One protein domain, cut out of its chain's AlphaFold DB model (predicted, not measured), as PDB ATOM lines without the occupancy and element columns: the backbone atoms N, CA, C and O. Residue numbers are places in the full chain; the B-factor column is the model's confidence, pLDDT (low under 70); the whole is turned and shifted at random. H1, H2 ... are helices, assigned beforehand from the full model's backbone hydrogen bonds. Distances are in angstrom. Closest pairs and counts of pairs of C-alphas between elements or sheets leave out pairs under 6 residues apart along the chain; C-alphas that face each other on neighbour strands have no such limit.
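Overview. This is residues 45 to 76 and 115 to 178 of the 179 residues of the protein "Lysine exporter protein (LYSE/YGGA)" of Rahnella sp. (strain Y9602) (UniProt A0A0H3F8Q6). Two helices, H1 and H3, lie side by side as an antiparallel pair, and a long third helix, H2, meets H3 at a corner and slants away from it, so that H2 and H3 make a V. Residues 116 to 145 of H2, with His 115 before them, stick out as a free arm, and a loose tail, residues 65 to 76, follows H1. The printed part has 96 residues with three named helices, in the order H1, H2, H3, and no named strand; its class is all helix. It is extended, with a radius of gyration of the C-alphas of 19.4 A, and spans 52 by 43 by 26 A.

Arrangement. H1, residues 45 to 64, touches H3, residues 153 to 176, with 31 pairs of C-alphas within 8 A. Their closest C-alphas are those of Ala 59 and Ala 164, 4.2 A apart. Their lines stand at a shallow tilt of 12 degrees, and they run opposite ways. H1 and H2, residues 116 to 150, are apart. H2 and H3 touch only at the corner by their link, and only just, with 3 pairs of C-alphas within 8 A. H2 touches H3 with residues 149 to 150 alone and H3 touches H2 with residues 155 to 156 alone; the closest C-alphas are those of Val 149 and Val 155, 6.1 A apart. Their lines stand at a steep tilt of 49 degrees, opposite ways, and their centres are 26.5 A apart. H2 has a kink of 35 degrees near residue 144. In H1 and H3 every O i to N i+4 pair is within hydrogen-bond range; in H2 30 of 31 are.

Along the chain. H1 begins at C-alpha 45, at (29.668, -0.927, 28.909), and measures 28.5 A from first to last C-alpha. H2, the longest helix with 35 residues, begins at C-alpha 116, at (-8.213, -18.442, 25.331), and measures 47.8 A. H3 measures 34.3 A and ends at C-alpha 176, at (32.923, -6.529, 38.375).

Size, cuts and confidence. The C-alphas of His 115 and Arg 154 are the two farthest apart, at 56.3 A, while those of Gln 45 and Val 178, the first and last printed, are 6.1 A apart. Residues 77 to 114 are not printed, and C-alphas 76 and 115 are 46.6 A apart across this cut, which falls in the link from H1 to H2. The link from H2 to H3 is tight, with 2 residues. Without residues 115 to 145, which stand free, the body has 65 residues and spans 43 by 26 by 16 A. The mean pLDDT of the printed part is 82.8; the model's confidence is under 70 at residues 45 to 46, residues 66 to 76 and residue 178.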
ATOM      1  N   GLN A  45      28.831  -1.406  27.805       59.53
ATOM      2  CA  GLN A  45      29.668  -0.927  28.909       59.53
ATOM      3  C   GLN A  45      29.224   0.450  29.422       59.53
ATOM      4  O   GLN A  45      29.163   0.668  30.631       59.53
ATOM      5  N   LYS A  46      28.809   1.362  28.529       61.09
ATOM      6  CA  LYS A  46      28.357   2.715  28.907       61.09
ATOM      7  C   LYS A  46      27.138   2.685  29.831       61.09
ATOM      8  O   LYS A  46      27.130   3.372  30.849       61.09
ATOM      9  N   SER A  47      26.143   1.852  29.513       72.56
ATOM     10  CA  SER A  47      24.940   1.690  30.342       72.56
ATOM     11  C   SER A  47      25.266   1.063  31.700       72.56
ATOM     12  O   SER A  47      24.721   1.486  32.721       72.56
ATOM     13  N   LEU A  48      26.209   0.117  31.732       75.75
ATOM     14  CA  LEU A  48      26.649  -0.531  32.965       75.75
ATOM     15  C   LEU A  48      27.365   0.452  33.899       75.75
ATOM     16  O   LEU A  48      27.023   0.506  35.078       75.75
ATOM     17  N   TYR A  49      28.275   1.294  33.390       81.69
ATOM     18  CA  TYR A  49      28.927   2.329  34.203       81.69
ATOM     19  C   TYR A  49      27.931   3.350  34.760       81.69
ATOM     20  O   TYR A  49      28.018   3.714  35.934       81.69
ATOM     21  N   THR A  50      26.944   3.780  33.963       86.38
ATOM     22  CA  THR A  50      25.857   4.642  34.455       86.38
ATOM     23  C   THR A  50      25.037   3.941  35.540       86.38
ATOM     24  O   THR A  50      24.713   4.559  36.554       86.38
ATOM     25  N   GLY A  51      24.752   2.647  35.378       85.31
ATOM     26  CA  GLY A  51      24.070   1.832  36.385       85.31
ATOM     27  C   GLY A  51      24.850   1.724  37.698       85.31
ATOM     28  O   GLY A  51      24.277   1.925  38.767       85.31
ATOM     29  N   VAL A  52      26.164   1.483  37.634       90.31
ATOM     30  CA  VAL A  52      27.048   1.448  38.814       90.31
ATOM     31  C   VAL A  52      27.047   2.801  39.524       90.31
ATOM     32  O   VAL A  52      26.810   2.857  40.730       90.31
ATOM     33  N   ALA A  53      27.258   3.894  38.785       91.12
ATOM     34  CA  ALA A  53      27.265   5.242  39.348       91.12
ATOM     35  C   ALA A  53      25.925   5.585  40.019       91.12
ATOM     36  O   ALA A  53      25.911   6.131  41.122       91.12
ATOM     37  N   TYR A  54      24.804   5.211  39.397       90.44
ATOM     38  CA  TYR A  54      23.472   5.420  39.957       90.44
ATOM     39  C   TYR A  54      23.245   4.616  41.245       90.44
ATOM     40  O   TYR A  54      22.733   5.159  42.221       90.44
ATOM     41  N   LEU A  55      23.666   3.349  41.298       89.81
ATOM     42  CA  LEU A  55      23.532   2.520  42.503       89.81
ATOM     43  C   LEU A  55      24.364   3.060  43.672       89.81
ATOM     44  O   LEU A  55      23.872   3.119  44.800       89.81
ATOM     45  N   LEU A  56      25.595   3.507  43.408       92.12
ATOM     46  CA  LEU A  56      26.437   4.146  44.424       92.12
ATOM     47  C   LEU A  56      25.853   5.489  44.878       92.12
ATOM     48  O   LEU A  56      25.855   5.793  46.072       92.12
ATOM     49  N   PHE A  57      25.287   6.262  43.950       91.56
ATOM     50  CA  PHE A  57      24.564   7.488  44.274       91.56
ATOM     51  C   PHE A  57      23.347   7.213  45.172       91.56
ATOM     52  O   PHE A  57      23.180   7.888  46.184       91.56
ATOM     53  N   MET A  58      22.544   6.187  44.873       87.75
ATOM     54  CA  MET A  58      21.398   5.775  45.695       87.75
ATOM     55  C   MET A  58      21.827   5.291  47.088       87.75
ATOM     56  O   MET A  58      21.183   5.633  48.084       87.75
ATOM     57  N   ALA A  59      22.935   4.547  47.190       89.25
ATOM     58  CA  ALA A  59      23.511   4.144  48.474       89.25
ATOM     59  C   ALA A  59      23.909   5.368  49.316       89.25
ATOM     60  O   ALA A  59      23.526   5.478  50.483       89.25
ATOM     61  N   TRP A  60      24.613   6.325  48.704       90.12
ATOM     62  CA  TRP A  60      25.009   7.576  49.347       90.12
ATOM     63  C   TRP A  60      23.803   8.417  49.780       90.12
ATOM     64  O   TRP A  60      23.746   8.887  50.918       90.12
ATOM     65  N   GLN A  61      22.811   8.573  48.902       87.06
ATOM     66  CA  GLN A  61      21.594   9.329  49.185       87.06
ATOM     67  C   GLN A  61      20.813   8.710  50.353       87.06
ATOM     68  O   GLN A  61      20.420   9.426  51.270       87.06
ATOM     69  N   THR A  62      20.708   7.379  50.410       85.88
ATOM     70  CA  THR A  62      20.061   6.654  51.522       85.88
ATOM     71  C   THR A  62      20.740   6.927  52.875       85.88
ATOM     72  O   THR A  62      20.065   7.070  53.901       85.88
ATOM     73  N   LEU A  63      22.076   7.041  52.899       85.50
ATOM     74  CA  LEU A  63      22.850   7.358  54.110       85.50
ATOM     75  C   LEU A  63      22.771   8.838  54.505       85.50
ATOM     76  O   LEU A  63      22.795   9.158  55.701       85.50
ATOM     77  N   ARG A  64      22.643   9.742  53.531       83.19
ATOM     78  CA  ARG A  64      22.575  11.190  53.760       83.19
ATOM     79  C   ARG A  64      21.179  11.647  54.182       83.19
ATOM     80  O   ARG A  64      21.051  12.349  55.185       83.19
ATOM     81  N   ASP A  65      20.144  11.196  53.485       72.44
ATOM     82  CA  ASP A  65      18.775  11.638  53.729       72.44
ATOM     83  C   ASP A  65      18.158  10.841  54.876       72.44
ATOM     84  O   ASP A  65      17.829   9.658  54.764       72.44
ATOM     85  N   LYS A  66      18.033  11.503  56.029       66.12
ATOM     86  CA  LYS A  66      17.376  10.949  57.221       66.12
ATOM     87  C   LYS A  66      15.853  10.911  57.066       66.12
ATOM     88  O   LYS A  66      15.210  10.186  57.806       66.12
ATOM     89  N   THR A  67      15.300  11.661  56.115       59.44
ATOM     90  CA  THR A  67      13.861  11.829  55.862       59.44
ATOM     91  C   THR A  67      13.249  10.753  54.971       59.44
ATOM     92  O   THR A  67      12.068  10.481  55.124       59.44
ATOM     93  N   LEU A  68      14.019  10.090  54.095       55.12
ATOM     94  CA  LEU A  68      13.481   9.089  53.152       55.12
ATOM     95  C   LEU A  68      12.804   7.888  53.834       55.12
ATOM     96  O   LEU A  68      11.953   7.245  53.229       55.12
ATOM     97  N   LEU A  69      13.188   7.585  55.078       56.72
ATOM     98  CA  LEU A  69      12.605   6.512  55.893       56.72
ATOM     99  C   LEU A  69      11.961   7.030  57.186       56.72
ATOM    100  O   LEU A  69      11.562   6.231  58.031       56.72
ATOM    101  N   SER A  70      11.875   8.348  57.367       52.94
ATOM    102  CA  SER A  70      11.119   8.910  58.480       52.94
ATOM    103  C   SER A  70       9.640   8.865  58.126       52.94
ATOM    104  O   SER A  70       9.241   9.358  57.075       52.94
ATOM    105  N   ALA A  71       8.814   8.319  59.022       52.50
ATOM    106  CA  ALA A  71       7.353   8.396  58.906       52.50
ATOM    107  C   ALA A  71       6.825   9.841  58.916       52.50
ATOM    108  O   ALA A  71       5.681  10.084  58.551       52.50
ATOM    109  N   ASP A  72       7.679  10.791  59.290       47.25
ATOM    110  CA  ASP A  72       7.428  12.226  59.283       47.25
ATOM    111  C   ASP A  72       7.643  12.816  57.876       47.25
ATOM    112  O   ASP A  72       8.409  13.751  57.652       47.25
ATOM    113  N   CYS A  73       6.986  12.225  56.879       49.56
ATOM    114  CA  CYS A  73       6.639  12.995  55.696       49.56
ATOM    115  C   CYS A  73       5.512  13.936  56.133       49.56
ATOM    116  O   CYS A  73       4.482  13.432  56.590       49.56
ATOM    117  N   PRO A  74       5.630  15.267  55.964       45.34
ATOM    118  CA  PRO A  74       4.481  16.159  56.033       45.34
ATOM    119  C   PRO A  74       3.608  15.877  54.804       45.34
ATOM    120  O   PRO A  74       3.596  16.608  53.818       45.34
ATOM    121  N   GLY A  75       2.953  14.720  54.806       51.66
ATOM    122  CA  GLY A  75       2.033  14.310  53.773       51.66
ATOM    123  C   GLY A  75       0.787  15.154  53.934       51.66
ATOM    124  O   GLY A  75       0.144  15.114  54.982       51.66
ATOM    125  N   LEU A  76       0.428  15.892  52.883       52.66
ATOM    126  CA  LEU A  76      -0.971  16.209  52.613       52.66
ATOM    127  C   LEU A  76      -1.791  14.989  53.029       52.66
ATOM    128  O   LEU A  76      -1.527  13.901  52.514       52.66
ATOM    129  N   HIS A 115     -11.742 -20.891  24.304       85.56
ATOM    130  CA  HIS A 115     -11.889 -19.489  24.704       85.56
ATOM    131  C   HIS A 115     -10.632 -18.957  25.423       85.56
ATOM    132  O   HIS A 115     -10.682 -18.642  26.616       85.56
ATOM    133  N   PRO A 116      -9.498 -18.788  24.715       84.31
ATOM    134  CA  PRO A 116      -8.213 -18.442  25.331       84.31
ATOM    135  C   PRO A 116      -8.251 -17.115  26.105       84.31
ATOM    136  O   PRO A 116      -7.679 -17.012  27.188       84.31
ATOM    137  N   THR A 117      -8.981 -16.108  25.616       86.00
ATOM    138  CA  THR A 117      -9.112 -14.805  26.291       86.00
ATOM    139  C   THR A 117      -9.831 -14.911  27.639       86.00
ATOM    140  O   THR A 117      -9.492 -14.199  28.580       86.00
ATOM    141  N   GLN A 118     -10.811 -15.809  27.766       87.81
ATOM    142  CA  GLN A 118     -11.518 -16.021  29.029       87.81
ATOM    143  C   GLN A 118     -10.608 -16.715  30.048       87.81
ATOM    144  O   GLN A 118     -10.523 -16.265  31.191       87.81
ATOM    145  N   SER A 119      -9.869 -17.743  29.622       87.31
ATOM    146  CA  SER A 119      -8.860 -18.419  30.447       87.31
ATOM    147  C   SER A 119      -7.771 -17.447  30.926       87.31
ATOM    148  O   SER A 119      -7.408 -17.468  32.103       87.31
ATOM    149  N   MET A 120      -7.320 -16.523  30.064       86.75
ATOM    150  CA  MET A 120      -6.411 -15.429  30.441       86.75
ATOM    151  C   MET A 120      -6.977 -14.565  31.569       86.75
ATOM    152  O   MET A 120      -6.290 -14.309  32.561       86.75
ATOM    153  N   LEU A 121      -8.222 -14.101  31.427       88.25
ATOM    154  CA  LEU A 121      -8.858 -13.231  32.417       88.25
ATOM    155  C   LEU A 121      -9.034 -13.942  33.761       88.25
ATOM    156  O   LEU A 121      -8.739 -13.354  34.800       88.25
ATOM    157  N   ILE A 122      -9.449 -15.211  33.745       90.12
ATOM    158  CA  ILE A 122      -9.606 -16.023  34.959       90.12
ATOM    159  C   ILE A 122      -8.255 -16.215  35.651       90.12
ATOM    160  O   ILE A 122      -8.138 -15.951  36.848       90.12
ATOM    161  N   LEU A 123      -7.217 -16.617  34.913       89.50
ATOM    162  CA  LEU A 123      -5.890 -16.837  35.488       89.50
ATOM    163  C   LEU A 123      -5.292 -15.538  36.046       89.50
ATOM    164  O   LEU A 123      -4.718 -15.536  37.136       89.50
ATOM    165  N   SER A 124      -5.493 -14.420  35.344       88.00
ATOM    166  CA  SER A 124      -5.084 -13.090  35.811       88.00
ATOM    167  C   SER A 124      -5.817 -12.690  37.091       88.00
ATOM    168  O   SER A 124      -5.195 -12.172  38.016       88.00
ATOM    169  N   ALA A 125      -7.123 -12.959  37.177       89.88
ATOM    170  CA  ALA A 125      -7.923 -12.675  38.364       89.88
ATOM    171  C   ALA A 125      -7.478 -13.519  39.570       89.88
ATOM    172  O   ALA A 125      -7.345 -12.985  40.670       89.88
ATOM    173  N   ILE A 126      -7.182 -14.808  39.365       92.81
ATOM    174  CA  ILE A 126      -6.644 -15.690  40.411       92.81
ATOM    175  C   ILE A 126      -5.288 -15.168  40.896       92.81
ATOM    176  O   ILE A 126      -5.086 -15.001  42.100       92.81
ATOM    177  N   PHE A 127      -4.375 -14.850  39.975       89.00
ATOM    178  CA  PHE A 127      -3.071 -14.292  40.323       89.00
ATOM    179  C   PHE A 127      -3.201 -12.964  41.083       89.00
ATOM    180  O   PHE A 127      -2.517 -12.754  42.088       89.00
ATOM    181  N   ALA A 128      -4.098 -12.076  40.645       88.88
ATOM    182  CA  ALA A 128      -4.364 -10.808  41.317       88.88
ATOM    183  C   ALA A 128      -4.906 -11.024  42.738       88.88
ATOM    184  O   ALA A 128      -4.431 -10.377  43.668       88.88
ATOM    185  N   ALA A 129      -5.833 -11.969  42.932       94.00
ATOM    186  CA  ALA A 129      -6.376 -12.309  44.246       94.00
ATOM    187  C   ALA A 129      -5.304 -12.885  45.186       94.00
ATOM    188  O   ALA A 129      -5.209 -12.471  46.342       94.00
ATOM    189  N   MET A 130      -4.452 -13.785  44.687       95.25
ATOM    190  CA  MET A 130      -3.321 -14.321  45.452       95.25
ATOM    191  C   MET A 130      -2.327 -13.221  45.832       95.25
ATOM    192  O   MET A 130      -1.920 -13.122  46.988       95.25
ATOM    193  N   THR A 131      -1.970 -12.363  44.873       90.38
ATOM    194  CA  THR A 131      -1.054 -11.236  45.096       90.38
ATOM    195  C   THR A 131      -1.623 -10.270  46.129       90.38
ATOM    196  O   THR A 131      -0.910  -9.850  47.038       90.38
ATOM    197  N   PHE A 132      -2.919  -9.964  46.036       90.88
ATOM    198  CA  PHE A 132      -3.619  -9.141  47.012       90.88
ATOM    199  C   PHE A 132      -3.560  -9.766  48.408       90.88
ATOM    200  O   PHE A 132      -3.137  -9.093  49.339       90.88
ATOM    201  N   ALA A 133      -3.883 -11.055  48.554       95.62
ATOM    202  CA  ALA A 133      -3.837 -11.741  49.844       95.62
ATOM    203  C   ALA A 133      -2.433 -11.711  50.477       95.62
ATOM    204  O   ALA A 133      -2.287 -11.376  51.655       95.62
ATOM    205  N   VAL A 134      -1.390 -11.997  49.689       95.88
ATOM    206  CA  VAL A 134       0.005 -11.967  50.153       95.88
ATOM    207  C   VAL A 134       0.425 -10.553  50.560       95.88
ATOM    208  O   VAL A 134       1.021 -10.373  51.622       95.88
ATOM    209  N   PHE A 135       0.093  -9.532  49.766       91.69
ATOM    210  CA  PHE A 135       0.427  -8.146  50.096       91.69
ATOM    211  C   PHE A 135      -0.387  -7.586  51.259       91.69
ATOM    212  O   PHE A 135       0.165  -6.827  52.053       91.69
ATOM    213  N   SER A 136      -1.652  -7.974  51.422       91.50
ATOM    214  CA  SER A 136      -2.433  -7.636  52.615       91.50
ATOM    215  C   SER A 136      -1.795  -8.231  53.866       91.50
ATOM    216  O   SER A 136      -1.615  -7.518  54.850       91.50
ATOM    217  N   LEU A 137      -1.382  -9.501  53.814       94.38
ATOM    218  CA  LEU A 137      -0.691 -10.148  54.926       94.38
ATOM    219  C   LEU A 137       0.623  -9.426  55.256       94.38
ATOM    220  O   LEU A 137       0.861  -9.072  56.410       94.38
ATOM    221  N   TYR A 138       1.436  -9.138  54.237       92.44
ATOM    222  CA  TYR A 138       2.674  -8.378  54.400       92.44
ATOM    223  C   TYR A 138       2.418  -6.985  54.991       92.44
ATOM    224  O   TYR A 138       3.141  -6.561  55.884       92.44
ATOM    225  N   GLY A 139       1.364  -6.296  54.546       89.25
ATOM    226  CA  GLY A 139       0.958  -4.989  55.058       89.25
ATOM    227  C   GLY A 139       0.550  -5.021  56.531       89.25
ATOM    228  O   GLY A 139       0.958  -4.144  57.290       89.25
ATOM    229  N   ILE A 140      -0.187  -6.049  56.962       90.19
ATOM    230  CA  ILE A 140      -0.563  -6.239  58.372       90.19
ATOM    231  C   ILE A 140       0.688  -6.449  59.233       90.19
ATOM    232  O   ILE A 140       0.867  -5.762  60.239       90.19
ATOM    233  N   PHE A 141       1.593  -7.343  58.818       89.44
ATOM    234  CA  PHE A 141       2.856  -7.558  59.531       89.44
ATOM    235  C   PHE A 141       3.731  -6.303  59.544       89.44
ATOM    236  O   PHE A 141       4.281  -5.944  60.584       89.44
ATOM    237  N   ALA A 142       3.828  -5.599  58.416       87.56
ATOM    238  CA  ALA A 142       4.576  -4.354  58.314       87.56
ATOM    239  C   ALA A 142       3.996  -3.272  59.231       87.56
ATOM    240  O   ALA A 142       4.765  -2.573  59.879       87.56
ATOM    241  N   SER A 143       2.670  -3.164  59.347       85.44
ATOM    242  CA  SER A 143       2.016  -2.230  60.269       85.44
ATOM    243  C   SER A 143       2.355  -2.556  61.726       85.44
ATOM    244  O   SER A 143       2.807  -1.668  62.453       85.44
ATOM    245  N   ALA A 144       2.264  -3.829  62.123       84.31
ATOM    246  CA  ALA A 144       2.628  -4.272  63.469       84.31
ATOM    247  C   ALA A 144       4.100  -3.964  63.801       84.31
ATOM    248  O   ALA A 144       4.405  -3.417  64.860       84.31
ATOM    249  N   VAL A 145       5.015  -4.247  62.868       84.88
ATOM    250  CA  VAL A 145       6.454  -3.995  63.035       84.88
ATOM    251  C   VAL A 145       6.780  -2.498  62.982       84.88
ATOM    252  O   VAL A 145       7.646  -2.031  63.724       84.88
ATOM    253  N   SER A 146       6.077  -1.720  62.157       80.75
ATOM    254  CA  SER A 146       6.338  -0.287  61.990       80.75
ATOM    255  C   SER A 146       6.157   0.491  63.291       80.75
ATOM    256  O   SER A 146       6.964   1.374  63.566       80.75
ATOM    257  N   HIS A 147       5.197   0.110  64.143       75.38
ATOM    258  CA  HIS A 147       4.999   0.752  65.445       75.38
ATOM    259  C   HIS A 147       6.241   0.643  66.340       75.38
ATOM    260  O   HIS A 147       6.601   1.605  67.017       75.38
ATOM    261  N   SER A 148       6.935  -0.498  66.317       76.81
ATOM    262  CA  SER A 148       8.158  -0.714  67.100       76.81
ATOM    263  C   SER A 148       9.417  -0.158  66.424       76.81
ATOM    264  O   SER A 148      10.347   0.271  67.107       76.81
ATOM    265  N   VAL A 149       9.467  -0.160  65.088       80.25
ATOM    266  CA  VAL A 149      10.642   0.267  64.309       80.25
ATOM    267  C   VAL A 149      10.728   1.786  64.183       80.25
ATOM    268  O   VAL A 149      11.807   2.346  64.376       80.25
ATOM    269  N   LEU A 150       9.608   2.462  63.907       75.88
ATOM    270  CA  LEU A 150       9.577   3.909  63.662       75.88
ATOM    271  C   LEU A 150       9.958   4.727  64.904       75.88
ATOM    272  O   LEU A 150      10.522   5.810  64.774       75.88
ATOM    273  N   GLY A 151       9.709   4.194  66.105       72.38
ATOM    274  CA  GLY A 151      10.087   4.838  67.365       72.38
ATOM    275  C   GLY A 151      11.562   4.672  67.757       72.38
ATOM    276  O   GLY A 151      12.038   5.386  68.639       72.38
ATOM    277  N   ASN A 152      12.313   3.753  67.133       81.31
ATOM    278  CA  ASN A 152      13.679   3.424  67.550       81.31
ATOM    279  C   ASN A 152      14.732   3.859  66.519       81.31
ATOM    280  O   ASN A 152      15.005   3.174  65.530       81.31
ATOM    281  N   HIS A 153      15.420   4.965  66.822       79.44
ATOM    282  CA  HIS A 153      16.457   5.540  65.960       79.44
ATOM    283  C   HIS A 153      17.593   4.561  65.613       79.44
ATOM    284  O   HIS A 153      18.161   4.633  64.518       79.44
ATOM    285  N   ARG A 154      17.928   3.621  66.511       82.12
ATOM    286  CA  ARG A 154      18.983   2.625  66.265       82.12
ATOM    287  C   ARG A 154      18.566   1.616  65.198       82.12
ATOM    288  O   ARG A 154      19.359   1.325  64.308       82.12
ATOM    289  N   VAL A 155      17.323   1.136  65.248       84.00
ATOM    290  CA  VAL A 155      16.790   0.181  64.261       84.00
ATOM    291  C   VAL A 155      16.656   0.849  62.899       84.00
ATOM    292  O   VAL A 155      17.126   0.306  61.902       84.00
ATOM    293  N   MET A 156      16.114   2.069  62.861       82.75
ATOM    294  CA  MET A 156      15.994   2.841  61.623       82.75
ATOM    295  C   MET A 156      17.367   3.102  60.980       82.75
ATOM    296  O   MET A 156      17.526   2.993  59.766       82.75
ATOM    297  N   THR A 157      18.390   3.380  61.797       84.12
ATOM    298  CA  THR A 157      19.776   3.513  61.324       84.12
ATOM    299  C   THR A 157      20.316   2.184  60.791       84.12
ATOM    300  O   THR A 157      20.901   2.171  59.711       84.12
ATOM    301  N   GLY A 158      20.069   1.065  61.479       86.31
ATOM    302  CA  GLY A 158      20.447  -0.269  61.004       86.31
ATOM    303  C   GLY A 158      19.834  -0.615  59.644       86.31
ATOM    304  O   GLY A 158      20.548  -1.060  58.747       86.31
ATOM    305  N   ILE A 159      18.543  -0.324  59.447       86.81
ATOM    306  CA  ILE A 159      17.853  -0.520  58.162       86.81
ATOM    307  C   ILE A 159      18.502   0.330  57.062       86.81
ATOM    308  O   ILE A 159      18.789  -0.191  55.986       86.81
ATOM    309  N   ARG A 160      18.796   1.612  57.323       87.44
ATOM    310  CA  ARG A 160      19.457   2.500  56.343       87.44
ATOM    311  C   ARG A 160      20.813   1.964  55.907       87.44
ATOM    312  O   ARG A 160      21.104   1.948  54.715       87.44
ATOM    313  N   TRP A 161      21.618   1.499  56.860       90.12
ATOM    314  CA  TRP A 161      22.902   0.871  56.564       90.12
ATOM    315  C   TRP A 161      22.732  -0.425  55.773       90.12
ATOM    316  O   TRP A 161      23.466  -0.635  54.814       90.12
ATOM    317  N   GLY A 162      21.736  -1.249  56.104       91.88
ATOM    318  CA  GLY A 162      21.413  -2.459  55.345       91.88
ATOM    319  C   GLY A 162      21.036  -2.169  53.889       91.88
ATOM    320  O   GLY A 162      21.580  -2.791  52.980       91.88
ATOM    321  N   VAL A 163      20.164  -1.184  53.649       90.44
ATOM    322  CA  VAL A 163      19.765  -0.768  52.291       90.44
ATOM    323  C   VAL A 163      20.949  -0.184  51.517       90.44
ATOM    324  O   VAL A 163      21.179  -0.559  50.367       90.44
ATOM    325  N   ALA A 164      21.742   0.691  52.141       91.19
ATOM    326  CA  ALA A 164      22.928   1.262  51.508       91.19
ATOM    327  C   ALA A 164      23.973   0.188  51.168       91.19
ATOM    328  O   ALA A 164      24.561   0.216  50.084       91.19
ATOM    329  N   LEU A 165      24.169  -0.789  52.057       94.62
ATOM    330  CA  LEU A 165      25.061  -1.923  51.828       94.62
ATOM    331  C   LEU A 165      24.551  -2.797  50.680       94.62
ATOM    332  O   LEU A 165      25.348  -3.185  49.834       94.62
ATOM    333  N   ALA A 166      23.242  -3.041  50.588       93.31
ATOM    334  CA  ALA A 166      22.653  -3.775  49.473       93.31
ATOM    335  C   ALA A 166      22.888  -3.065  48.128       93.31
ATOM    336  O   ALA A 166      23.377  -3.691  47.188       93.31
ATOM    337  N   PHE A 167      22.620  -1.755  48.036       93.19
ATOM    338  CA  PHE A 167      22.904  -0.986  46.818       93.19
ATOM    339  C   PHE A 167      24.391  -0.987  46.462       93.19
ATOM    340  O   PHE A 167      24.743  -1.173  45.298       93.19
ATOM    341  N   THR A 168      25.263  -0.847  47.461       93.12
ATOM    342  CA  THR A 168      26.716  -0.892  47.265       93.12
ATOM    343  C   THR A 168      27.165  -2.269  46.777       93.12
ATOM    344  O   THR A 168      27.911  -2.355  45.809       93.12
ATOM    345  N   ALA A 169      26.670  -3.354  47.375       93.94
ATOM    346  CA  ALA A 169      27.005  -4.722  46.987       93.94
ATOM    347  C   ALA A 169      26.548  -5.040  45.557       93.94
ATOM    348  O   ALA A 169      27.311  -5.609  44.776       93.94
ATOM    349  N   VAL A 170      25.330  -4.632  45.185       93.50
ATOM    350  CA  VAL A 170      24.832  -4.781  43.809       93.50
ATOM    351  C   VAL A 170      25.648  -3.921  42.841       93.50
ATOM    352  O   VAL A 170      26.004  -4.403  41.771       93.50
ATOM    353  N   GLY A 171      25.999  -2.688  43.220       91.12
ATOM    354  CA  GLY A 171      26.837  -1.795  42.417       91.12
ATOM    355  C   GLY A 171      28.245  -2.346  42.185       91.12
ATOM    356  O   GLY A 171      28.716  -2.344  41.052       91.12
ATOM    357  N   ILE A 172      28.891  -2.889  43.221       92.38
ATOM    358  CA  ILE A 172      30.200  -3.551  43.123       92.38
ATOM    359  C   ILE A 172      30.106  -4.788  42.232       92.38
ATOM    360  O   ILE A 172      30.920  -4.952  41.328       92.38
ATOM    361  N   ARG A 173      29.095  -5.641  42.440       91.25
ATOM    362  CA  ARG A 173      28.883  -6.822  41.596       91.25
ATOM    363  C   ARG A 173      28.689  -6.424  40.134       91.25
ATOM    364  O   ARG A 173      29.242  -7.073  39.258       91.25
ATOM    365  N   LEU A 174      27.929  -5.361  39.874       88.75
ATOM    366  CA  LEU A 174      27.742  -4.836  38.527       88.75
ATOM    367  C   LEU A 174      29.064  -4.307  37.957       88.75
ATOM    368  O   LEU A 174      29.385  -4.634  36.823       88.75
ATOM    369  N   ALA A 175      29.866  -3.581  38.741       87.88
ATOM    370  CA  ALA A 175      31.179  -3.087  38.325       87.88
ATOM    371  C   ALA A 175      32.139  -4.223  37.934       87.88
ATOM    372  O   ALA A 175      32.813  -4.122  36.912       87.88
ATOM    373  N   MET A 176      32.135  -5.328  38.687       88.38
ATOM    374  CA  MET A 176      32.923  -6.529  38.375       88.38
ATOM    375  C   MET A 176      32.510  -7.189  37.055       88.38
ATOM    376  O   MET A 176      33.322  -7.863  36.441       88.38
ATOM    377  N   THR A 177      31.263  -7.003  36.609       80.44
ATOM    378  CA  THR A 177      30.801  -7.510  35.305       80.44
ATOM    379  C   THR A 177      31.138  -6.592  34.129       80.44
ATOM    380  O   THR A 177      30.865  -6.963  32.993       80.44
ATOM    381  N   VAL A 178      31.671  -5.389  34.384       69.62
ATOM    382  CA  VAL A 178      32.079  -4.442  33.325       69.62
ATOM    383  C   VAL A 178      33.545  -4.633  32.907       69.62
ATOM    384  O   VAL A 178      33.960  -4.050  31.909       69.62
TER     385      VAL A 178